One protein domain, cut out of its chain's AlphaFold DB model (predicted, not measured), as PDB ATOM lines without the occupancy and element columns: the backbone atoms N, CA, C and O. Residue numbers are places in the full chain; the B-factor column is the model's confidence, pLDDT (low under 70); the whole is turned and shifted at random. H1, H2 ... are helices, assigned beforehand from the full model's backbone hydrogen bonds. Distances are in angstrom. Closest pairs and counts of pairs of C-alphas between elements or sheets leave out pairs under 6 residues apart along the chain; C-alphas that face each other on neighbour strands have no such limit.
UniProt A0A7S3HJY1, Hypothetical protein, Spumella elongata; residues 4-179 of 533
ATOM      1  N   ASP A   4       7.136  -1.144  46.323       76.44
ATOM      2  CA  ASP A   4       6.966  -1.536  44.917       76.44
ATOM      3  C   ASP A   4       7.080  -3.049  44.745       76.44
ATOM      4  O   ASP A   4       6.205  -3.666  44.149       76.44
ATOM      5  N   VAL A   5       8.088  -3.674  45.364       73.38
ATOM      6  CA  VAL A   5       8.266  -5.134  45.305       73.38
ATOM      7  C   VAL A   5       7.168  -5.868  46.089       73.38
ATOM      8  O   VAL A   5       6.712  -6.929  45.670       73.38
ATOM      9  N   ARG A   6       6.668  -5.294  47.199       70.88
ATOM     10  CA  ARG A   6       5.493  -5.848  47.910       70.88
ATOM     11  C   ARG A   6       4.259  -5.824  47.012       70.88
ATOM     12  O   ARG A   6       3.514  -6.801  46.967       70.88
ATOM     13  N   LYS A   7       4.060  -4.711  46.301       78.75
ATOM     14  CA  LYS A   7       2.971  -4.534  45.345       78.75
ATOM     15  C   LYS A   7       3.109  -5.508  44.174       78.75
ATOM     16  O   LYS A   7       2.156  -6.224  43.909       78.75
ATOM     17  N   GLU A   8       4.281  -5.611  43.548       79.94
ATOM     18  CA  GLU A   8       4.527  -6.511  42.414       79.94
ATOM     19  C   GLU A   8       4.215  -7.973  42.763       79.94
ATOM     20  O   GLU A   8       3.431  -8.616  42.067       79.94
ATOM     21  N   ILE A   9       4.757  -8.479  43.880       74.94
ATOM     22  CA  ILE A   9       4.476  -9.839  44.368       74.94
ATOM     23  C   ILE A   9       2.962 -10.033  44.545       74.94
ATOM     24  O   ILE A   9       2.400 -11.022  44.076       74.94
ATOM     25  N   SER A  10       2.282  -9.077  45.178       74.56
ATOM     26  CA  SER A  10       0.845  -9.159  45.459       74.56
ATOM     27  C   SER A  10      -0.036  -9.036  44.209       74.56
ATOM     28  O   SER A  10      -1.070  -9.701  44.126       74.56
ATOM     29  N   ASP A  11       0.364  -8.234  43.223       78.25
ATOM     30  CA  ASP A  11      -0.340  -8.064  41.950       78.25
ATOM     31  C   ASP A  11      -0.149  -9.307  41.057       78.25
ATOM     32  O   ASP A  11      -1.116  -9.783  40.456       78.25
ATOM     33  N   GLN A  12       1.043  -9.925  41.041       75.88
ATOM     34  CA  GLN A  12       1.268 -11.227  40.390       75.88
ATOM     35  C   GLN A  12       0.478 -12.362  41.064       75.88
ATOM     36  O   GLN A  12      -0.082 -13.215  40.376       75.88
ATOM     37  N   ILE A  13       0.368 -12.362  42.396       73.69
ATOM     38  CA  ILE A  13      -0.440 -13.341  43.139       73.69
ATOM     39  C   ILE A  13      -1.942 -13.156  42.851       73.69
ATOM     40  O   ILE A  13      -2.618 -14.116  42.483       73.69
ATOM     41  N   GLN A  14      -2.478 -11.937  42.977       73.19
ATOM     42  CA  GLN A  14      -3.911 -11.664  42.786       73.19
ATOM     43  C   GLN A  14      -4.372 -11.886  41.337       73.19
ATOM     44  O   GLN A  14      -5.480 -12.379  41.122       73.19
ATOM     45  N   SER A  15      -3.539 -11.557  40.343       74.62
ATOM     46  CA  SER A  15      -3.873 -11.748  38.924       74.62
ATOM     47  C   SER A  15      -3.892 -13.223  38.510       74.62
ATOM     48  O   SER A  15      -4.845 -13.659  37.865       74.62
ATOM     49  N   ARG A  16      -2.883 -14.009  38.912       71.69
ATOM     50  CA  ARG A  16      -2.767 -15.436  38.548       71.69
ATOM     51  C   ARG A  16      -3.697 -16.343  39.365       71.69
ATOM     52  O   ARG A  16      -4.086 -17.411  38.893       71.69
ATOM     53  N   PHE A  17      -4.096 -15.916  40.566       71.94
ATOM     54  CA  PHE A  17      -4.896 -16.707  41.503       71.94
ATOM     55  C   PHE A  17      -6.043 -15.873  42.122       71.94
ATOM     56  O   PHE A  17      -6.045 -15.537  43.304       71.94
ATOM     57  N   GLN A  18      -7.084 -15.568  41.343       71.06
ATOM     58  CA  GLN A  18      -8.220 -14.735  41.797       71.06
ATOM     59  C   GLN A  18      -8.957 -15.274  43.044       71.06
ATOM     60  O   GLN A  18      -9.496 -14.500  43.835       71.06
ATOM     61  N   ARG A  19      -8.936 -16.598  43.270       67.75
ATOM     62  CA  ARG A  19      -9.516 -17.270  44.454       67.75
ATOM     63  C   ARG A  19      -8.893 -16.842  45.793       67.75
ATOM     64  O   ARG A  19      -9.408 -17.202  46.845       67.75
ATOM     65  N   LEU A  20      -7.806 -16.071  45.767       64.75
ATOM     66  CA  LEU A  20      -7.086 -15.595  46.948       64.75
ATOM     67  C   LEU A  20      -7.630 -14.313  47.567       64.75
ATOM     68  O   LEU A  20      -7.191 -13.951  48.657       64.75
ATOM     69  N   LEU A  21      -8.568 -13.628  46.908       71.44
ATOM     70  CA  LEU A  21      -9.171 -12.399  47.430       71.44
ATOM     71  C   LEU A  21      -9.661 -12.521  48.897       71.44
ATOM     72  O   LEU A  21      -9.358 -11.609  49.666       71.44
ATOM     73  N   PRO A  22     -10.285 -13.635  49.352       75.88
ATOM     74  CA  PRO A  22     -10.662 -13.830  50.761       75.88
ATOM     75  C   PRO A  22      -9.481 -13.996  51.734       75.88
ATOM     76  O   PRO A  22      -9.642 -13.806  52.935       75.88
ATOM     77  N   TYR A  23      -8.294 -14.360  51.243       74.12
ATOM     78  CA  TYR A  23      -7.101 -14.637  52.054       74.12
ATOM     79  C   TYR A  23      -6.051 -13.521  51.980       74.12
ATOM     80  O   TYR A  23      -4.955 -13.681  52.515       74.12
ATOM     81  N   LYS A  24      -6.369 -12.385  51.342       76.00
ATOM     82  CA  LYS A  24      -5.433 -11.290  51.038       76.00
ATOM     83  C   LYS A  24      -4.624 -10.807  52.248       76.00
ATOM     84  O   LYS A  24      -3.416 -10.634  52.131       76.00
ATOM     85  N   GLU A  25      -5.243 -10.650  53.416       78.00
ATOM     86  CA  GLU A  25      -4.547 -10.249  54.652       78.00
ATOM     87  C   GLU A  25      -3.538 -11.305  55.129       78.00
ATOM     88  O   GLU A  25      -2.401 -10.984  55.468       78.00
ATOM     89  N   HIS A  26      -3.913 -12.582  55.071       75.94
ATOM     90  CA  HIS A  26      -3.031 -13.699  55.406       75.94
ATOM     91  C   HIS A  26      -1.859 -13.813  54.418       75.94
ATOM     92  O   HIS A  26      -0.727 -14.057  54.831       75.94
ATOM     93  N   VAL A  27      -2.106 -13.571  53.127       76.12
ATOM     94  CA  VAL A  27      -1.072 -13.464  52.083       76.12
ATOM     95  C   VAL A  27      -0.097 -12.323  52.395       76.12
ATOM     96  O   VAL A  27       1.113 -12.538  52.343       76.12
ATOM     97  N   TRP A  28      -0.591 -11.145  52.795       77.69
ATOM     98  CA  TRP A  28       0.255 -10.014  53.198       77.69
ATOM     99  C   TRP A  28       1.118 -10.310  54.424       77.69
ATOM    100  O   TRP A  28       2.319 -10.060  54.377       77.69
ATOM    101  N   VAL A  29       0.545 -10.882  55.491       81.38
ATOM    102  CA  VAL A  29       1.301 -11.257  56.702       81.38
ATOM    103  C   VAL A  29       2.454 -12.201  56.356       81.38
ATOM    104  O   VAL A  29       3.546 -12.056  56.899       81.38
ATOM    105  N   LEU A  30       2.243 -13.132  55.422       78.06
ATOM    106  CA  LEU A  30       3.301 -14.026  54.961       78.06
ATOM    107  C   LEU A  30       4.354 -13.298  54.120       78.06
ATOM    108  O   LEU A  30       5.537 -13.491  54.380       78.06
ATOM    109  N   ILE A  31       3.968 -12.440  53.169       78.56
ATOM    110  CA  ILE A  31       4.928 -11.624  52.400       78.56
ATOM    111  C   ILE A  31       5.811 -10.812  53.356       78.56
ATOM    112  O   ILE A  31       7.035 -10.911  53.301       78.56
ATOM    113  N   ASP A  32       5.204 -10.091  54.294       80.75
ATOM    114  CA  ASP A  32       5.908  -9.228  55.242       80.75
ATOM    115  C   ASP A  32       6.799 -10.003  56.225       80.75
ATOM    116  O   ASP A  32       7.927  -9.579  56.492       80.75
ATOM    117  N   GLN A  33       6.338 -11.150  56.736       81.81
ATOM    118  CA  GLN A  33       7.114 -11.997  57.648       81.81
ATOM    119  C   GLN A  33       8.296 -12.680  56.945       81.81
ATOM    120  O   GLN A  33       9.360 -12.852  57.548       81.81
ATOM    121  N   TYR A  34       8.116 -13.101  55.691       78.50
ATOM    122  CA  TYR A  34       9.032 -14.024  55.026       78.50
ATOM    123  C   TYR A  34       9.954 -13.362  53.992       78.50
ATOM    124  O   TYR A  34      11.072 -13.839  53.814       78.50
ATOM    125  N   THR A  35       9.613 -12.202  53.423       77.94
ATOM    126  CA  THR A  35      10.546 -11.388  52.616       77.94
ATOM    127  C   THR A  35      11.901 -11.128  53.301       77.94
ATOM    128  O   THR A  35      12.928 -11.348  52.656       77.94
ATOM    129  N   PRO A  36      11.980 -10.714  54.587       77.19
ATOM    130  CA  PRO A  36      13.262 -10.489  55.269       77.19
ATOM    131  C   PRO A  36      14.096 -11.766  55.456       77.19
ATOM    132  O   PRO A  36      15.281 -11.702  55.779       77.19
ATOM    133  N   LEU A  37      13.472 -12.930  55.269       77.00
ATOM    134  CA  LEU A  37      14.057 -14.256  55.420       77.00
ATOM    135  C   LEU A  37      14.292 -14.950  54.066       77.00
ATOM    136  O   LEU A  37      14.746 -16.090  54.066       77.00
ATOM    137  N   ALA A  38      14.061 -14.272  52.930       77.44
ATOM    138  CA  ALA A  38      14.160 -14.838  51.579       77.44
ATOM    139  C   ALA A  38      15.457 -15.627  51.339       77.44
ATOM    140  O   ALA A  38      15.422 -16.793  50.959       77.44
ATOM    141  N   ASN A  39      16.604 -15.028  51.671       75.75
ATOM    142  CA  ASN A  39      17.931 -15.635  51.507       75.75
ATOM    143  C   ASN A  39      18.196 -16.840  52.436       75.75
ATOM    144  O   ASN A  39      19.254 -17.457  52.348       75.75
ATOM    145  N   LYS A  40      17.264 -17.160  53.342       76.88
ATOM    146  CA  LYS A  40      17.300 -18.326  54.233       76.88
ATOM    147  C   LYS A  40      16.301 -19.415  53.820       76.88
ATOM    148  O   LYS A  40      16.295 -20.463  54.463       76.88
ATOM    149  N   PHE A  41      15.479 -19.213  52.780       78.12
ATOM    150  CA  PHE A  41      14.555 -20.259  52.341       78.12
ATOM    151  C   PHE A  41      15.267 -21.402  51.635       78.12
ATOM    152  O   PHE A  41      15.840 -21.269  50.558       78.12
ATOM    153  N   ASN A  42      15.129 -22.560  52.260       77.62
ATOM    154  CA  ASN A  42      15.348 -23.876  51.695       77.62
ATOM    155  C   ASN A  42      14.074 -24.722  51.887       77.62
ATOM    156  O   ASN A  42      13.172 -24.351  52.650       77.62
ATOM    157  N   ARG A  43      14.023 -25.891  51.243       79.69
ATOM    158  CA  ARG A  43      12.931 -26.872  51.375       79.69
ATOM    159  C   ARG A  43      12.472 -27.118  52.818       79.69
ATOM    160  O   ARG A  43      11.272 -27.094  53.065       79.69
ATOM    161  N   LEU A  44      13.393 -27.308  53.767       78.88
ATOM    162  CA  LEU A  44      13.057 -27.597  55.171       78.88
ATOM    163  C   LEU A  44      12.311 -26.428  55.826       78.88
ATOM    164  O   LEU A  44      11.241 -26.615  56.401       78.88
ATOM    165  N   SER A  45      12.837 -25.209  55.679       80.94
ATOM    166  CA  SER A  45      12.208 -24.003  56.230       80.94
ATOM    167  C   SER A  45      10.809 -23.762  55.653       80.94
ATOM    168  O   SER A  45       9.888 -23.438  56.400       80.94
ATOM    169  N   VAL A  46      10.602 -23.992  54.350       80.94
ATOM    170  CA  VAL A  46       9.281 -23.832  53.728       80.94
ATOM    171  C   VAL A  46       8.337 -24.974  54.110       80.94
ATOM    172  O   VAL A  46       7.168 -24.707  54.374       80.94
ATOM    173  N   GLN A  47       8.810 -26.217  54.254       82.62
ATOM    174  CA  GLN A  47       8.008 -27.315  54.814       82.62
ATOM    175  C   GLN A  47       7.528 -27.005  56.244       82.62
ATOM    176  O   GLN A  47       6.358 -27.226  56.558       82.62
ATOM    177  N   GLU A  48       8.387 -26.448  57.103       82.38
ATOM    178  CA  GLU A  48       8.018 -26.072  58.472       82.38
ATOM    179  C   GLU A  48       7.063 -24.870  58.521       82.38
ATOM    180  O   GLU A  48       6.080 -24.883  59.268       82.38
ATOM    181  N   VAL A  49       7.268 -23.859  57.675       79.38
ATOM    182  CA  VAL A  49       6.327 -22.737  57.553       79.38
ATOM    183  C   VAL A  49       4.968 -23.213  57.029       79.38
ATOM    184  O   VAL A  49       3.949 -22.902  57.642       79.38
ATOM    185  N   LEU A  50       4.924 -24.049  55.985       80.38
ATOM    186  CA  LEU A  50       3.687 -24.658  55.478       80.38
ATOM    187  C   LEU A  50       2.986 -25.524  56.538       80.38
ATOM    188  O   LEU A  50       1.760 -25.503  56.625       80.38
ATOM    189  N   LYS A  51       3.731 -26.242  57.388       83.56
ATOM    190  CA  LYS A  51       3.194 -26.997  58.536       83.56
ATOM    191  C   LYS A  51       2.562 -26.072  59.584       83.56
ATOM    192  O   LYS A  51       1.447 -26.337  60.028       83.56
ATOM    193  N   ASN A  52       3.226 -24.977  59.948       78.31
ATOM    194  CA  ASN A  52       2.705 -24.002  60.915       78.31
ATOM    195  C   ASN A  52       1.477 -23.246  60.379       78.31
ATOM    196  O   ASN A  52       0.519 -23.007  61.111       78.31
ATOM    197  N   ILE A  53       1.470 -22.936  59.083       77.62
ATOM    198  CA  ILE A  53       0.317 -22.409  58.351       77.62
ATOM    199  C   ILE A  53      -0.838 -23.426  58.357       77.62
ATOM    200  O   ILE A  53      -1.965 -23.057  58.686       77.62
ATOM    201  N   ARG A  54      -0.578 -24.713  58.075       78.69
ATOM    202  CA  ARG A  54      -1.600 -25.778  58.090       78.69
ATOM    203  C   ARG A  54      -2.344 -25.847  59.418       78.69
ATOM    204  O   ARG A  54      -3.561 -25.972  59.415       78.69
ATOM    205  N   LEU A  55      -1.621 -25.733  60.532       79.81
ATOM    206  CA  LEU A  55      -2.196 -25.744  61.881       79.81
ATOM    207  C   LEU A  55      -3.115 -24.538  62.157       79.81
ATOM    208  O   LEU A  55      -4.019 -24.654  62.978       79.81
ATOM    209  N   ARG A  56      -2.933 -23.407  61.459       75.81
ATOM    210  CA  ARG A  56      -3.817 -22.228  61.557       75.81
ATOM    211  C   ARG A  56      -5.069 -22.350  60.681       75.81
ATOM    212  O   ARG A  56      -6.144 -21.937  61.107       75.81
ATOM    213  N   TYR A  57      -4.958 -22.950  59.494       72.56
ATOM    214  CA  TYR A  57      -6.052 -23.039  58.509       72.56
ATOM    215  C   TYR A  57      -6.637 -24.455  58.352       72.56
ATOM    216  O   TYR A  57      -7.081 -24.829  57.269       72.56
ATOM    217  N   LEU A  58      -6.691 -25.242  59.436       67.81
ATOM    218  CA  LEU A  58      -7.248 -26.612  59.462       67.81
ATOM    219  C   LEU A  58      -8.716 -26.728  58.991       67.81
ATOM    220  O   LEU A  58      -9.199 -27.835  58.770       67.81
ATOM    221  N   HIS A  59      -9.425 -25.603  58.871       73.12
ATOM    222  CA  HIS A  59     -10.836 -25.498  58.496       73.12
ATOM    223  C   HIS A  59     -11.067 -25.125  57.014       73.12
ATOM    224  O   HIS A  59     -12.211 -24.922  56.613       73.12
ATOM    225  N   VAL A  60     -10.003 -25.009  56.212       68.94
ATOM    226  CA  VAL A  60     -10.037 -24.634  54.786       68.94
ATOM    227  C   VAL A  60      -9.534 -25.805  53.931       68.94
ATOM    228  O   VAL A  60      -8.806 -26.664  54.430       68.94
ATOM    229  N   ASP A  61      -9.886 -25.846  52.638       69.62
ATOM    230  CA  ASP A  61      -9.257 -26.777  51.694       69.62
ATOM    231  C   ASP A  61      -7.736 -26.547  51.653       69.62
ATOM    232  O   ASP A  61      -7.219 -25.539  51.159       69.62
ATOM    233  N   TRP A  62      -7.014 -27.515  52.216       69.62
ATOM    234  CA  TRP A  62      -5.574 -27.442  52.373       69.62
ATOM    235  C   TRP A  62      -4.812 -27.626  51.052       69.62
ATOM    236  O   TRP A  62      -3.657 -27.211  50.969       69.62
ATOM    237  N   ALA A  63      -5.413 -28.218  50.015       68.44
ATOM    238  CA  ALA A  63      -4.727 -28.434  48.742       68.44
ATOM    239  C   ALA A  63      -4.476 -27.106  48.012       68.44
ATOM    240  O   ALA A  63      -3.341 -26.808  47.637       68.44
ATOM    241  N   GLU A  64      -5.509 -26.272  47.870       65.00
ATOM    242  CA  GLU A  64      -5.388 -24.967  47.210       65.00
ATOM    243  C   GLU A  64      -4.544 -23.985  48.043       65.00
ATOM    244  O   GLU A  64      -3.678 -23.300  47.495       65.00
ATOM    245  N   LEU A  65      -4.694 -23.996  49.376       71.44
ATOM    246  CA  LEU A  65      -3.826 -23.231  50.280       71.44
ATOM    247  C   LEU A  65      -2.350 -23.657  50.203       71.44
ATOM    248  O   LEU A  65      -1.471 -22.797  50.208       71.44
ATOM    249  N   LYS A  66      -2.043 -24.958  50.102       75.06
ATOM    250  CA  LYS A  66      -0.663 -25.440  49.925       75.06
ATOM    251  C   LYS A  66      -0.043 -24.793  48.678       75.06
ATOM    252  O   LYS A  66       0.985 -24.130  48.802       75.06
ATOM    253  N   TYR A  67      -0.692 -24.903  47.516       74.44
ATOM    254  CA  TYR A  67      -0.173 -24.342  46.260       74.44
ATOM    255  C   TYR A  67      -0.083 -22.808  46.267       74.44
ATOM    256  O   TYR A  67       0.900 -22.262  45.769       74.44
ATOM    257  N   LEU A  68      -1.040 -22.119  46.900       74.31
ATOM    258  CA  LEU A  68      -0.955 -20.685  47.199       74.31
ATOM    259  C   LEU A  68       0.355 -20.341  47.906       74.31
ATOM    260  O   LEU A  68       1.139 -19.531  47.419       74.31
ATOM    261  N   PHE A  69       0.596 -20.931  49.074       77.69
ATOM    262  CA  PHE A  69       1.717 -20.507  49.902       77.69
ATOM    263  C   PHE A  69       3.049 -20.888  49.241       77.69
ATOM    264  O   PHE A  69       4.004 -20.117  49.305       77.69
ATOM    265  N   GLN A  70       3.083 -21.991  48.484       80.38
ATOM    266  CA  GLN A  70       4.197 -22.331  47.595       80.38
ATOM    267  C   GLN A  70       4.464 -21.254  46.520       80.38
ATOM    268  O   GLN A  70       5.625 -20.904  46.307       80.38
ATOM    269  N   ALA A  71       3.425 -20.674  45.902       80.81
ATOM    270  CA  ALA A  71       3.563 -19.563  44.951       80.81
ATOM    271  C   ALA A  71       4.187 -18.320  45.602       80.81
ATOM    272  O   ALA A  71       5.094 -17.718  45.026       80.81
ATOM    273  N   ILE A  72       3.760 -17.974  46.824       81.00
ATOM    274  CA  ILE A  72       4.318 -16.839  47.576       81.00
ATOM    275  C   ILE A  72       5.830 -17.008  47.773       81.00
ATOM    276  O   ILE A  72       6.580 -16.078  47.484       81.00
ATOM    277  N   PHE A  73       6.306 -18.182  48.210       85.06
ATOM    278  CA  PHE A  73       7.745 -18.393  48.424       85.06
ATOM    279  C   PHE A  73       8.559 -18.314  47.128       85.06
ATOM    280  O   PHE A  73       9.655 -17.755  47.150       85.06
ATOM    281  N   VAL A  74       8.023 -18.786  45.994       86.19
ATOM    282  CA  VAL A  74       8.675 -18.632  44.681       86.19
ATOM    283  C   VAL A  74       8.761 -17.157  44.271       86.19
ATOM    284  O   VAL A  74       9.833 -16.717  43.859       86.19
ATOM    285  N   PHE A  75       7.690 -16.369  44.421       83.88
ATOM    286  CA  PHE A  75       7.723 -14.937  44.089       83.88
ATOM    287  C   PHE A  75       8.615 -14.122  45.038       83.88
ATOM    288  O   PHE A  75       9.371 -13.273  44.567       83.88
ATOM    289  N   ILE A  76       8.613 -14.413  46.345       82.56
ATOM    290  CA  ILE A  76       9.547 -13.801  47.306       82.56
ATOM    291  C   ILE A  76      11.000 -14.115  46.926       82.56
ATOM    292  O   ILE A  76      11.836 -13.215  46.919       82.56
ATOM    293  N   LEU A  77      11.320 -15.367  46.584       83.38
ATOM    294  CA  LEU A  77      12.678 -15.734  46.175       83.38
ATOM    295  C   LEU A  77      13.080 -15.073  44.850       83.38
ATOM    296  O   LEU A  77      14.171 -14.513  44.785       83.38
ATOM    297  N   ARG A  78      12.195 -15.051  43.843       81.62
ATOM    298  CA  ARG A  78      12.421 -14.356  42.559       81.62
ATOM    299  C   ARG A  78      12.740 -12.871  42.747       81.62
ATOM    300  O   ARG A  78      13.600 -12.345  42.054       81.62
ATOM    301  N   ALA A  79      12.041 -12.202  43.661       77.19
ATOM    302  CA  ALA A  79      12.112 -10.751  43.814       77.19
ATOM    303  C   ALA A  79      13.155 -10.257  44.839       77.19
ATOM    304  O   ALA A  79      13.426  -9.059  44.903       77.19
ATOM    305  N   VAL A  80      13.711 -11.145  45.676       75.06
ATOM    306  CA  VAL A  80      14.577 -10.758  46.811       75.06
ATOM    307  C   VAL A  80      15.930 -11.489  46.827       75.06
ATOM    308  O   VAL A  80      16.840 -11.049  47.528       75.06
ATOM    309  N   SER A  81      16.111 -12.576  46.066       71.12
ATOM    310  CA  SER A  81      17.346 -13.371  46.098       71.12
ATOM    311  C   SER A  81      18.383 -12.927  45.051       71.12
ATOM    312  O   SER A  81      18.207 -13.200  43.866       71.12
ATOM    313  N   PRO A  82      19.529 -12.335  45.447       60.78
ATOM    314  CA  PRO A  82      20.590 -11.970  44.502       60.78
ATOM    315  C   PRO A  82      21.361 -13.187  43.950       60.78
ATOM    316  O   PRO A  82      22.104 -13.053  42.984       60.78
ATOM    317  N   THR A  83      21.190 -14.379  44.540       62.09
ATOM    318  CA  THR A  83      21.751 -15.657  44.043       62.09
ATOM    319  C   THR A  83      20.798 -16.397  43.092       62.09
ATOM    320  O   THR A  83      21.004 -17.571  42.754       62.09
ATOM    321  N   LEU A  84      19.739 -15.707  42.671       66.69
ATOM    322  CA  LEU A  84      18.891 -16.023  41.533       66.69
ATOM    323  C   LEU A  84      19.060 -14.896  40.509       66.69
ATOM    324  O   LEU A  84      18.157 -14.095  40.277       66.69
ATOM    325  N   GLN A  85      20.254 -14.831  39.912       66.25
ATOM    326  CA  GLN A  85      20.428 -14.087  38.669       66.25
ATOM    327  C   GLN A  85      19.430 -14.654  37.655       66.25
ATOM    328  O   GLN A  85      19.431 -15.856  37.390       66.25
ATOM    329  N   MET A  86      18.541 -13.795  37.158       76.75
ATOM    330  CA  MET A  86      17.603 -14.156  36.102       76.75
ATOM    331  C   MET A  86      18.415 -14.434  34.841       76.75
ATOM    332  O   MET A  86      19.077 -13.524  34.339       76.75
ATOM    333  N   SER A  87      18.367 -15.669  34.352       85.25
ATOM    334  CA  SER A  87      19.113 -16.058  33.157       85.25
ATOM    335  C   SER A  87      18.677 -15.275  31.924       85.25
ATOM    336  O   SER A  87      17.549 -14.774  31.865       85.25
ATOM    337  N   THR A  88      19.553 -15.204  30.920       89.62
ATOM    338  CA  THR A  88      19.270 -14.520  29.648       89.62
ATOM    339  C   THR A  88      18.711 -15.465  28.575       89.62
ATOM    340  O   THR A  88      18.730 -16.693  28.709       89.62
ATOM    341  N   THR A  89      18.206 -14.899  27.474       90.00
ATOM    342  CA  THR A  89      17.771 -15.666  26.293       90.00
ATOM    343  C   THR A  89      18.921 -16.438  25.650       90.00
ATOM    344  O   THR A  89      18.717 -17.537  25.136       90.00
ATOM    345  N   GLU A  90      20.131 -15.894  25.716       91.62
ATOM    346  CA  GLU A  90      21.345 -16.473  25.145       91.62
ATOM    347  C   GLU A  90      21.795 -17.665  25.992       91.62
ATOM    348  O   GLU A  90      22.072 -18.726  25.441       91.62
ATOM    349  N   GLU A  91      21.775 -17.543  27.323       92.81
ATOM    350  CA  GLU A  91      22.061 -18.652  28.244       92.81
ATOM    351  C   GLU A  91      21.089 -19.827  28.066       92.81
ATOM    352  O   GLU A  91      21.515 -20.985  28.034       92.81
ATOM    353  N   LEU A  92      19.792 -19.542  27.883       93.56
ATOM    354  CA  LEU A  92      18.778 -20.564  27.605       93.56
ATOM    355  C   LEU A  92      19.076 -21.304  26.295       93.56
ATOM    356  O   LEU A  92      18.994 -22.529  26.253       93.56
ATOM    357  N   VAL A  93      19.433 -20.579  25.230       94.12
ATOM    358  CA  VAL A  93      19.748 -21.171  23.919       94.12
ATOM    359  C   VAL A  93      21.105 -21.890  23.924       94.12
ATOM    360  O   VAL A  93      21.255 -22.896  23.237       94.12
ATOM    361  N   ILE A  94      22.072 -21.453  24.735       94.94
ATOM    362  CA  ILE A  94      23.334 -22.176  24.962       94.94
ATOM    363  C   ILE A  94      23.074 -23.508  25.683       94.94
ATOM    364  O   ILE A  94      23.659 -24.523  25.305       94.94
ATOM    365  N   LYS A  95      22.184 -23.533  26.689       94.19
ATOM    366  CA  LYS A  95      21.832 -24.767  27.415       94.19
ATOM    367  C   LYS A  95      20.917 -25.702  26.611       94.19
ATOM    368  O   LYS A  95      21.044 -26.917  26.741       94.19
ATOM    369  N   TYR A  96      20.042 -25.151  25.768       94.38
ATOM    370  CA  TYR A  96      19.092 -25.891  24.928       94.38
ATOM    371  C   TYR A  96      19.170 -25.433  23.454       94.38
ATOM    372  O   TYR A  96      18.304 -24.680  22.987       94.38
ATOM    373  N   PRO A  97      20.194 -25.868  22.687       92.75
ATOM    374  CA  PRO A  97      20.432 -25.397  21.318       92.75
ATOM    375  C   PRO A  97      19.290 -25.668  20.332       92.75
ATOM    376  O   PRO A  97      19.182 -24.992  19.307       92.75
ATOM    377  N   GLU A  98      18.398 -26.624  20.614       90.06
ATOM    378  CA  GLU A  98      17.211 -26.858  19.792       90.06
ATOM    379  C   GLU A  98      16.216 -25.686  19.821       90.06
ATOM    380  O   GLU A  98      15.459 -25.510  18.863       90.06
ATOM    381  N   LEU A  99      16.246 -24.860  20.876       91.88
ATOM    382  CA  LEU A  99      15.382 -23.689  21.026       91.88
ATOM    383  C   LEU A  99      15.809 -22.514  20.137       91.88
ATOM    384  O   LEU A  99      15.008 -21.613  19.917       91.88
ATOM    385  N   ALA A 100      17.005 -22.539  19.533       90.56
ATOM    386  CA  ALA A 100      17.479 -21.497  18.609       90.56
ATOM    387  C   ALA A 100      16.565 -21.265  17.381       90.56
ATOM    388  O   ALA A 100      16.736 -20.290  16.651       90.56
ATOM    389  N   LYS A 101      15.611 -22.172  17.128       90.50
ATOM    390  CA  LYS A 101      14.622 -22.105  16.038       90.50
ATOM    391  C   LYS A 101      13.261 -21.546  16.475       90.50
ATOM    392  O   LYS A 101      12.372 -21.394  15.640       90.50
ATOM    393  N   GLU A 102      13.072 -21.286  17.767       89.31
ATOM    394  CA  GLU A 102      11.822 -20.768  18.319       89.31
ATOM    395  C   GLU A 102      11.642 -19.270  18.056       89.31
ATOM    396  O   GLU A 102      12.590 -18.514  17.845       89.31
ATOM    397  N   LYS A 103      10.387 -18.810  18.096       89.44
ATOM    398  CA  LYS A 103      10.082 -17.376  17.977       89.44
ATOM    399  C   LYS A 103      10.604 -16.624  19.215       89.44
ATOM    400  O   LYS A 103      10.471 -17.157  20.317       89.44
ATOM    401  N   PRO A 104      11.069 -15.364  19.102       88.81
ATOM    402  CA  PRO A 104      11.532 -14.584  20.257       88.81
ATOM    403  C   PRO A 104      10.508 -14.489  21.400       88.81
ATOM    404  O   PRO A 104      10.870 -14.586  22.569       88.81
ATOM    405  N   SER A 105       9.213 -14.396  21.082       85.50
ATOM    406  CA  SER A 105       8.131 -14.431  22.076       85.50
ATOM    407  C   SER A 105       7.976 -15.790  22.776       85.50
ATOM    408  O   SER A 105       7.614 -15.827  23.951       85.50
ATOM    409  N   THR A 106       8.284 -16.900  22.096       86.38
ATOM    410  CA  THR A 106       8.383 -18.228  22.718       86.38
ATOM    411  C   THR A 106       9.630 -18.324  23.600       86.38
ATOM    412  O   THR A 106       9.547 -18.883  24.686       86.38
ATOM    413  N   LEU A 107      10.767 -17.757  23.177       88.25
ATOM    414  CA  LEU A 107      12.017 -17.778  23.947       88.25
ATOM    415  C   LEU A 107      11.907 -17.002  25.263       88.25
ATOM    416  O   LEU A 107      12.234 -17.555  26.306       88.25
ATOM    417  N   VAL A 108      11.361 -15.779  25.249       87.12
ATOM    418  CA  VAL A 108      11.075 -15.003  26.476       87.12
ATOM    419  C   VAL A 108      10.162 -15.786  27.430       87.12
ATOM    420  O   VAL A 108      10.363 -15.784  28.643       87.12
ATOM    421  N   PHE A 109       9.181 -16.504  26.885       85.31
ATOM    422  CA  PHE A 109       8.272 -17.330  27.670       85.31
ATOM    423  C   PHE A 109       8.949 -18.578  28.272       85.31
ATOM    424  O   PHE A 109       8.772 -18.873  29.455       85.31
ATOM    425  N   LEU A 110       9.746 -19.306  27.482       88.75
ATOM    426  CA  LEU A 110      10.523 -20.454  27.962       88.75
ATOM    427  C   LEU A 110      11.584 -20.027  28.984       88.75
ATOM    428  O   LEU A 110      11.858 -20.780  29.913       88.75
ATOM    429  N   LEU A 111      12.106 -18.804  28.871       89.56
ATOM    430  CA  LEU A 111      13.018 -18.202  29.834       89.56
ATOM    431  C   LEU A 111      12.339 -17.890  31.175       89.56
ATOM    432  O   LEU A 111      12.916 -18.175  32.223       89.56
ATOM    433  N   GLU A 112      11.114 -17.349  31.183       86.75
ATOM    434  CA  GLU A 112      10.355 -17.186  32.433       86.75
ATOM    435  C   GLU A 112      10.033 -18.547  33.070       86.75
ATOM    436  O   GLU A 112      10.220 -18.711  34.277       86.75
ATOM    437  N   PHE A 113       9.630 -19.541  32.270       89.44
ATOM    438  CA  PHE A 113       9.408 -20.907  32.754       89.44
ATOM    439  C   PHE A 113      10.679 -21.524  33.357       89.44
ATOM    440  O   PHE A 113      10.620 -22.093  34.444       89.44
ATOM    441  N   TRP A 114      11.828 -21.379  32.692       90.88
ATOM    442  CA  TRP A 114      13.111 -21.911  33.151       90.88
ATOM    443  C   TRP A 114      13.588 -21.251  34.454       90.88
ATOM    444  O   TRP A 114      13.959 -21.945  35.403       90.88
ATOM    445  N   ASN A 115      13.485 -19.922  34.547       89.00
ATOM    446  CA  ASN A 115      13.792 -19.183  35.772       89.00
ATOM    447  C   ASN A 115      12.848 -19.566  36.927       89.00
ATOM    448  O   ASN A 115      13.305 -19.811  38.041       89.00
ATOM    449  N   LEU A 116      11.536 -19.687  36.691       88.62
ATOM    450  CA  LEU A 116      10.598 -20.119  37.735       88.62
ATOM    451  C   LEU A 116      10.810 -21.586  38.143       88.62
ATOM    452  O   LEU A 116      10.689 -21.906  39.328       88.62
ATOM    453  N   LEU A 117      11.180 -22.468  37.210       91.12
ATOM    454  CA  LEU A 117      11.538 -23.862  37.477       91.12
ATOM    455  C   LEU A 117      12.770 -23.967  38.387       91.12
ATOM    456  O   LEU A 117      12.709 -24.669  39.398       91.12
ATOM    457  N   SER A 118      13.853 -23.244  38.086       89.19
ATOM    458  CA  SER A 118      15.090 -23.299  38.879       89.19
ATOM    459  C   SER A 118      14.890 -22.798  40.317       89.19
ATOM    460  O   SER A 118      15.457 -23.364  41.253       89.19
ATOM    461  N   ILE A 119      14.010 -21.809  40.521       87.44
ATOM    462  CA  ILE A 119      13.563 -21.366  41.851       87.44
ATOM    463  C   ILE A 119      12.740 -22.465  42.531       87.44
ATOM    464  O   ILE A 119      12.997 -22.813  43.679       87.44
ATOM    465  N   THR A 120      11.769 -23.038  41.820       88.50
ATOM    466  CA  THR A 120      10.822 -24.034  42.348       88.50
ATOM    467  C   THR A 120      11.539 -25.304  42.837       88.50
ATOM    468  O   THR A 120      11.219 -25.789  43.922       88.50
ATOM    469  N   ILE A 121      12.575 -25.778  42.127       88.56
ATOM    470  CA  ILE A 121      13.417 -26.924  42.540       88.56
ATOM    471  C   ILE A 121      14.170 -26.653  43.862       88.56
ATOM    472  O   ILE A 121      14.362 -27.567  44.662       88.56
ATOM    473  N   ARG A 122      14.574 -25.404  44.156       82.56
ATOM    474  CA  ARG A 122      15.268 -25.066  45.422       82.56
ATOM    475  C   ARG A 122      14.359 -25.178  46.658       82.56
ATOM    476  O   ARG A 122      14.859 -25.251  47.783       82.56
ATOM    477  N   ILE A 123      13.038 -25.177  46.464       81.69
ATOM    478  CA  ILE A 123      12.037 -25.149  47.540       81.69
ATOM    479  C   ILE A 123      11.275 -26.479  47.644       81.69
ATOM    480  O   ILE A 123      10.920 -26.896  48.748       81.69
ATOM    481  N   PHE A 124      11.022 -27.159  46.524       82.75
ATOM    482  CA  PHE A 124      10.167 -28.346  46.461       82.75
ATOM    483  C   PHE A 124      10.875 -29.518  45.797       82.75
ATOM    484  O   PHE A 124      11.685 -29.339  44.894       82.75
ATOM    485  N   ASP A 125      10.542 -30.732  46.235       84.88
ATOM    486  CA  ASP A 125      11.063 -31.939  45.606       84.88
ATOM    487  C   ASP A 125      10.258 -32.271  44.343       84.88
ATOM    488  O   ASP A 125       9.063 -32.580  44.463       84.88
ATOM    489  N   PRO A 126      10.869 -32.258  43.144       84.81
ATOM    490  CA  PRO A 126      10.188 -32.741  41.954       84.81
ATOM    491  C   PRO A 126       9.863 -34.240  42.076       84.81
ATOM    492  O   PRO A 126       8.844 -34.671  41.546       84.81
ATOM    493  N   ASN A 127      10.643 -35.035  42.824       85.62
ATOM    494  CA  ASN A 127      10.452 -36.488  42.939       85.62
ATOM    495  C   ASN A 127       9.194 -36.867  43.731       85.62
ATOM    496  O   ASN A 127       8.591 -37.903  43.463       85.62
ATOM    497  N   GLU A 128       8.775 -36.036  44.689       83.62
ATOM    498  CA  GLU A 128       7.571 -36.295  45.487       83.62
ATOM    499  C   GLU A 128       6.272 -35.944  44.731       83.62
ATOM    500  O   GLU A 128       5.251 -36.588  44.957       83.62
ATOM    501  N   ASN A 129       6.271 -34.900  43.883       80.62
ATOM    502  CA  ASN A 129       5.040 -34.324  43.304       80.62
ATOM    503  C   ASN A 129       5.233 -33.803  41.850       80.62
ATOM    504  O   ASN A 129       4.758 -32.717  41.514       80.62
ATOM    505  N   ALA A 130       5.946 -34.526  40.976       83.31
ATOM    506  CA  ALA A 130       6.374 -34.031  39.651       83.31
ATOM    507  C   ALA A 130       5.249 -33.424  38.782       83.31
ATOM    508  O   ALA A 130       5.420 -32.350  38.202       83.31
ATOM    509  N   LYS A 131       4.083 -34.088  38.713       79.75
ATOM    510  CA  LYS A 131       2.916 -33.588  37.961       79.75
ATOM    511  C   LYS A 131       2.371 -32.286  38.542       79.75
ATOM    512  O   LYS A 131       2.166 -31.329  37.798       79.75
ATOM    513  N   ASP A 132       2.171 -32.240  39.859       78.62
ATOM    514  CA  ASP A 132       1.670 -31.049  40.545       78.62
ATOM    515  C   ASP A 132       2.640 -29.876  40.403       78.62
ATOM    516  O   ASP A 132       2.206 -28.744  40.231       78.62
ATOM    517  N   MET A 133       3.950 -30.140  40.416       83.62
ATOM    518  CA  MET A 133       4.981 -29.128  40.201       83.62
ATOM    519  C   MET A 133       4.941 -28.551  38.778       83.62
ATOM    520  O   MET A 133       5.053 -27.336  38.619       83.62
ATOM    521  N   MET A 134       4.719 -29.378  37.751       82.94
ATOM    522  CA  MET A 134       4.510 -28.889  36.382       82.94
ATOM    523  C   MET A 134       3.210 -28.096  36.231       82.94
ATOM    524  O   MET A 134       3.222 -27.030  35.618       82.94
ATOM    525  N   PHE A 135       2.107 -28.560  36.822       78.69
ATOM    526  CA  PHE A 135       0.834 -27.832  36.821       78.69
ATOM    527  C   PHE A 135       0.929 -26.502  37.591       78.69
ATOM    528  O   PHE A 135       0.416 -25.476  37.147       78.69
ATOM    529  N   PHE A 136       1.641 -26.491  38.718       80.44
ATOM    530  CA  PHE A 136       1.961 -25.296  39.492       80.44
ATOM    531  C   PHE A 136       2.778 -24.301  38.663       80.44
ATOM    532  O   PHE A 136       2.378 -23.145  38.551       80.44
ATOM    533  N   LEU A 137       3.861 -24.741  38.012       82.06
ATOM    534  CA  LEU A 137       4.643 -23.901  37.099       82.06
ATOM    535  C   LEU A 137       3.794 -23.384  35.929       82.06
ATOM    536  O   LEU A 137       3.931 -22.230  35.524       82.06
ATOM    537  N   GLU A 138       2.863 -24.194  35.427       77.44
ATOM    538  CA  GLU A 138       1.919 -23.796  34.384       77.44
ATOM    539  C   GLU A 138       0.951 -22.692  34.837       77.44
ATOM    540  O   GLU A 138       0.686 -21.760  34.081       77.44
ATOM    541  N   ARG A 139       0.512 -22.696  36.101       75.81
ATOM    542  CA  ARG A 139      -0.209 -21.553  36.692       75.81
ATOM    543  C   ARG A 139       0.706 -20.350  36.940       75.81
ATOM    544  O   ARG A 139       0.320 -19.221  36.652       75.81
ATOM    545  N   MET A 140       1.923 -20.583  37.428       74.88
ATOM    546  CA  MET A 140       2.866 -19.540  37.848       74.88
ATOM    547  C   MET A 140       3.390 -18.669  36.708       74.88
ATOM    548  O   MET A 140       3.588 -17.477  36.927       74.88
ATOM    549  N   CYS A 141       3.602 -19.214  35.505       73.69
ATOM    550  CA  CYS A 141       4.082 -18.403  34.379       73.69
ATOM    551  C   CYS A 141       2.932 -17.800  33.550       73.69
ATOM    552  O   CYS A 141       3.178 -16.922  32.731       73.69
ATOM    553  N   SER A 142       1.672 -18.239  33.699       64.12
ATOM    554  CA  SER A 142       0.600 -17.874  32.748       64.12
ATOM    555  C   SER A 142      -0.116 -16.567  33.104       64.12
ATOM    556  O   SER A 142      -0.600 -16.440  34.229       64.12
ATOM    557  N   PRO A 143      -0.220 -15.604  32.166       50.31
ATOM    558  CA  PRO A 143      -1.237 -14.555  32.209       50.31
ATOM    559  C   PRO A 143      -2.404 -14.836  31.239       50.31
ATOM    560  O   PRO A 143      -3.548 -14.537  31.558       50.31
ATOM    561  N   PHE A 144      -2.134 -15.434  30.069       47.72
ATOM    562  CA  PHE A 144      -3.123 -15.713  29.019       47.72
ATOM    563  C   PHE A 144      -2.814 -17.038  28.303       47.72
ATOM    564  O   PHE A 144      -1.669 -17.322  27.952       47.72
ATOM    565  N   GLN A 145      -3.847 -17.851  28.075       53.34
ATOM    566  CA  GLN A 145      -3.721 -19.286  27.764       53.34
ATOM    567  C   GLN A 145      -3.360 -19.628  26.303       53.34
ATOM    568  O   GLN A 145      -3.028 -20.773  26.011       53.34
ATOM    569  N   SER A 146      -3.414 -18.679  25.364       52.94
ATOM    570  CA  SER A 146      -3.359 -18.971  23.919       52.94
ATOM    571  C   SER A 146      -2.025 -19.560  23.437       52.94
ATOM    572  O   SER A 146      -2.014 -20.562  22.724       52.94
ATOM    573  N   ASN A 147      -0.892 -18.985  23.850       54.69
ATOM    574  CA  ASN A 147       0.438 -19.412  23.383       54.69
ATOM    575  C   ASN A 147       0.980 -20.667  24.104       54.69
ATOM    576  O   ASN A 147       1.993 -21.235  23.696       54.69
ATOM    577  N   TRP A 148       0.306 -21.128  25.161       60.66
ATOM    578  CA  TRP A 148       0.791 -22.178  26.066       60.66
ATOM    579  C   TRP A 148       0.857 -23.578  25.453       60.66
ATOM    580  O   TRP A 148       1.741 -24.370  25.793       60.66
ATOM    581  N   ASN A 149      -0.058 -23.868  24.527       63.59
ATOM    582  CA  ASN A 149      -0.163 -25.162  23.851       63.59
ATOM    583  C   ASN A 149       0.887 -25.366  22.745       63.59
ATOM    584  O   ASN A 149       1.061 -26.496  22.285       63.59
ATOM    585  N   ALA A 150       1.571 -24.298  22.317       62.38
ATOM    586  CA  ALA A 150       2.620 -24.352  21.297       62.38
ATOM    587  C   ALA A 150       3.992 -24.740  21.879       62.38
ATOM    588  O   ALA A 150       4.772 -25.414  21.214       62.38
ATOM    589  N   SER A 151       4.260 -24.344  23.127       79.19
ATOM    590  CA  SER A 151       5.546 -24.506  23.822       79.19
ATOM    591  C   SER A 151       5.576 -25.665  24.831       79.19
ATOM    592  O   SER A 151       6.556 -25.843  25.554       79.19
ATOM    593  N   ILE A 152       4.493 -26.445  24.935       81.81
ATOM    594  CA  ILE A 152       4.326 -27.464  25.981       81.81
ATOM    595  C   ILE A 152       5.368 -28.589  25.903       81.81
ATOM    596  O   ILE A 152       5.855 -29.040  26.936       81.81
ATOM    597  N   HIS A 153       5.780 -28.999  24.701       83.00
ATOM    598  CA  HIS A 153       6.802 -30.037  24.526       83.00
ATOM    599  C   HIS A 153       8.198 -29.542  24.934       83.00
ATOM    600  O   HIS A 153       8.969 -30.288  25.530       83.00
ATOM    601  N   GLN A 154       8.499 -28.273  24.664       88.44
ATOM    602  CA  GLN A 154       9.731 -27.583  25.031       88.44
ATOM    603  C   GLN A 154       9.795 -27.402  26.556       88.44
ATOM    604  O   GLN A 154      10.791 -27.770  27.170       88.44
ATOM    605  N   ARG A 155       8.699 -26.954  27.194       87.44
ATOM    606  CA  ARG A 155       8.575 -26.893  28.665       87.44
ATOM    607  C   ARG A 155       8.771 -28.254  29.331       87.44
ATOM    608  O   ARG A 155       9.498 -28.341  30.315       87.44
ATOM    609  N   VAL A 156       8.152 -29.312  28.793       87.81
ATOM    610  CA  VAL A 156       8.342 -30.681  29.298       87.81
ATOM    611  C   VAL A 156       9.808 -31.097  29.182       87.81
ATOM    612  O   VAL A 156      10.360 -31.522  30.185       87.81
ATOM    613  N   ARG A 157      10.480 -30.891  28.040       88.75
ATOM    614  CA  ARG A 157      11.915 -31.212  27.897       88.75
ATOM    615  C   ARG A 157      12.807 -30.459  28.883       88.75
ATOM    616  O   ARG A 157      13.683 -31.073  29.481       88.75
ATOM    617  N   ILE A 158      12.574 -29.158  29.076       92.00
ATOM    618  CA  ILE A 158      13.308 -28.354  30.066       92.00
ATOM    619  C   ILE A 158      13.092 -28.939  31.473       92.00
ATOM    620  O   ILE A 158      14.059 -29.146  32.199       92.00
ATOM    621  N   PHE A 159      11.854 -29.292  31.841       91.69
ATOM    622  CA  PHE A 159      11.564 -29.946  33.122       91.69
ATOM    623  C   PHE A 159      12.238 -31.319  33.261       91.69
ATOM    624  O   PHE A 159      12.883 -31.572  34.278       91.69
ATOM    625  N   GLU A 160      12.120 -32.195  32.257       91.50
ATOM    626  CA  GLU A 160      12.750 -33.525  32.250       91.50
ATOM    627  C   GLU A 160      14.278 -33.402  32.405       91.50
ATOM    628  O   GLU A 160      14.876 -34.170  33.155       91.50
ATOM    629  N   ALA A 161      14.901 -32.396  31.777       92.06
ATOM    630  CA  ALA A 161      16.339 -32.141  31.853       92.06
ATOM    631  C   ALA A 161      16.811 -31.552  33.199       92.06
ATOM    632  O   ALA A 161      17.851 -31.966  33.701       92.06
ATOM    633  N   GLU A 162      16.077 -30.609  33.805       92.38
ATOM    634  CA  GLU A 162      16.481 -30.015  35.097       92.38
ATOM    635  C   GLU A 162      16.153 -30.902  36.305       92.38
ATOM    636  O   GLU A 162      16.784 -30.781  37.354       92.38
ATOM    637  N   THR A 163      15.154 -31.781  36.189       90.56
ATOM    638  CA  THR A 163      14.712 -32.644  37.299       90.56
ATOM    639  C   THR A 163      15.182 -34.090  37.180       90.56
ATOM    640  O   THR A 163      15.187 -34.798  38.184       90.56
ATOM    641  N   ASN A 164      15.589 -34.536  35.985       89.94
ATOM    642  CA  ASN A 164      15.820 -35.941  35.618       89.94
ATOM    643  C   ASN A 164      14.569 -36.844  35.727       89.94
ATOM    644  O   ASN A 164      14.684 -38.070  35.679       89.94
ATOM    645  N   ILE A 165      13.364 -36.268  35.843       87.19
ATOM    646  CA  ILE A 165      12.103 -37.017  35.923       87.19
ATOM    647  C   ILE A 165      11.421 -37.019  34.563       87.19
ATOM    648  O   ILE A 165      10.997 -35.969  34.085       87.19
ATOM    649  N   SER A 166      11.240 -38.201  33.968       84.25
ATOM    650  CA  SER A 166      10.499 -38.308  32.712       84.25
ATOM    651  C   SER A 166       8.990 -38.139  32.916       84.25
ATOM    652  O   SER A 166       8.356 -38.855  33.693       84.25
ATOM    653  N   LEU A 167       8.410 -37.212  32.156       77.38
ATOM    654  CA  LEU A 167       6.971 -36.958  32.059       77.38
ATOM    655  C   LEU A 167       6.410 -37.299  30.673       77.38
ATOM    656  O   LEU A 167       5.198 -37.475  30.524       77.38
ATOM    657  N   SER A 168       7.270 -37.421  29.660       63.53
ATOM    658  CA  SER A 168       6.895 -37.640  28.260       63.53
ATOM    659  C   SER A 168       6.072 -38.916  28.022       63.53
ATOM    660  O   SER A 168       5.193 -38.901  27.162       63.53
ATOM    661  N   MET A 169       6.235 -39.975  28.827       49.31
ATOM    662  CA  MET A 169       5.362 -41.165  28.770       49.31
ATOM    663  C   MET A 169       3.934 -40.952  29.308       49.31
ATOM    664  O   MET A 169       3.043 -41.732  28.970       49.31
ATOM    665  N   GLN A 170       3.690 -39.939  30.146       48.22
ATOM    666  CA  GLN A 170       2.382 -39.713  30.781       48.22
ATOM    667  C   GLN A 170       1.657 -38.504  30.177       48.22
ATOM    668  O   GLN A 170       0.531 -38.638  29.693       48.22
ATOM    669  N   CYS A 171       2.322 -37.348  30.105       47.19
ATOM    670  CA  CYS A 171       1.720 -36.114  29.597       47.19
ATOM    671  C   CYS A 171       1.364 -36.183  28.101       47.19
ATOM    672  O   CYS A 171       0.446 -35.492  27.670       47.19
ATOM    673  N   ALA A 172       2.020 -37.038  27.304       41.88
ATOM    674  CA  ALA A 172       1.683 -37.219  25.887       41.88
ATOM    675  C   ALA A 172       0.250 -37.741  25.649       41.88
ATOM    676  O   ALA A 172      -0.316 -37.498  24.583       41.88
ATOM    677  N   ASN A 173      -0.347 -38.421  26.636       41.09
ATOM    678  CA  ASN A 173      -1.740 -38.866  26.581       41.09
ATOM    679  C   ASN A 173      -2.692 -37.749  27.050       41.09
ATOM    680  O   ASN A 173      -3.628 -37.392  26.340       41.09
ATOM    681  N   GLU A 174      -2.400 -37.128  28.195       45.97
ATOM    682  CA  GLU A 174      -3.256 -36.114  28.838       45.97
ATOM    683  C   GLU A 174      -3.335 -34.796  28.035       45.97
ATOM    684  O   GLU A 174      -4.401 -34.196  27.913       45.97
ATOM    685  N   VAL A 175      -2.247 -34.381  27.370       45.16
ATOM    686  CA  VAL A 175      -2.246 -33.224  26.445       45.16
ATOM    687  C   VAL A 175      -3.120 -33.477  25.206       45.16
ATOM    688  O   VAL A 175      -3.573 -32.535  24.554       45.16
ATOM    689  N   HIS A 176      -3.403 -34.741  24.882       40.84
ATOM    690  CA  HIS A 176      -4.320 -35.102  23.805       40.84
ATOM    691  C   HIS A 176      -5.795 -34.978  24.227       40.84
ATOM    692  O   HIS A 176      -6.633 -34.660  23.381       40.84
ATOM    693  N   GLU A 177      -6.102 -35.158  25.517       40.06
ATOM    694  CA  GLU A 177      -7.435 -34.937  26.096       40.06
ATOM    695  C   GLU A 177      -7.711 -33.448  26.335       40.06
ATOM    696  O   GLU A 177      -8.769 -32.961  25.946       40.06
ATOM    697  N   LEU A 178      -6.731 -32.690  26.846       38.16
ATOM    698  CA  LEU A 178      -6.812 -31.227  27.014       38.16
ATOM    699  C   LEU A 178      -6.957 -30.450  25.688       38.16
ATOM    700  O   LEU A 178      -7.266 -29.260  25.698       38.16
ATOM    701  N   ARG A 179      -6.749 -31.110  24.540       40.97
ATOM    702  CA  ARG A 179      -7.035 -30.568  23.199       40.97
ATOM    703  C   ARG A 179      -8.456 -30.844  22.701       40.97
ATOM    704  O   ARG A 179      -8.817 -30.321  21.648       40.97
TER     705      ARG A 179
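Overview. This is residues 4 to 179 of the 533 residues of the protein "Hypothetical protein" of Spumella elongata (UniProt A0A7S3HJY1). Two groups of helices sit end to end: in one, H1, H2 and H3 pack on H4, and in the other, H8, H10 and the short H5 pack on the long H7, whose last residues reach H4. H7, H8 and H10 make an up-and-down bundle, each running against the one before it; H11 lies beyond H10, and residues 81 to 88 cross from one group to the other. The 176 printed residues hold eleven named helices, H1 to H11 in chain order, and no named strand: the class is all helix. The whole is compact, with a radius of gyration of the C-alphas of 16.5 A, and spans 47 by 36 by 28 A.

Arrangement. H2, residues 18 to 40, has a kink of 77 degrees near residue 25. It touches H4, residues 62 to 80, closest at the C-alphas of Ala 38 and Leu 77, 5.7 A, at a steep tilt of 46 degrees, the same way. H1, residues 4 to 16, forms a helical hairpin with H2, the C-alphas of Gln 14 and Leu 20 being closest at 6.5 A. H3, residues 43 to 56, touches H4, closest at the C-alphas of Leu 50 and Lys 66, 7.1 A. H7, residues 104 to 123, is the hub, touching five helices. Its residues 116 to 123 touch H4, closest at the C-alphas of Val 74 and Thr 120, 6.3 A. H8, residues 126 to 141, forms a helical hairpin with H7, closest at the C-alphas of Phe 113 and Cys 141, 6.1 A. H10, residues 152 to 163, touches H7 at a shallow tilt of 33 degrees, only just short of steep, closest at the C-alphas of Leu 110 and Arg 155, 6.8 A. H5, residues 89 to 95, touches H7, closest at the C-alphas of Thr 89 and Leu 111, 6.4 A. H6, residues 97 to 101, is close to H5 but not clearly touching, H9, residues 146 to 149, is near H7, and H11, residues 168 to 177, is apart from H7. In H1, H3, H4, H5 and H10 every O i to N i+4 pair is within hydrogen-bond range; the counts are 11 of 19 in H2, 14 of 16 in H7, 10 of 12 in H8, 0 of 1 in H6 and 2 of 6 in H11, with O i to N i+3 counts of 1 of 2 in H6 and 4 of 7 in H11, and H9 is too short for an i+4 pair.

Along the chain. H7 measures 29.3 A, H2 28.6 A, H4 26.7 A and H3 20.1 A. H1 begins at C-alpha 4, (6.966, -1.536, 44.917), and H11 ends at C-alpha 177, (-7.435, -34.937, 26.096).

Size, cuts and confidence. The C-alphas of His 59 and Lys 101 are the two farthest apart, 49.6 A. The printed part has no cut and no long link. Its mean pLDDT is 77.3, with residues 142 to 150 and 168 to 179 among those under 70.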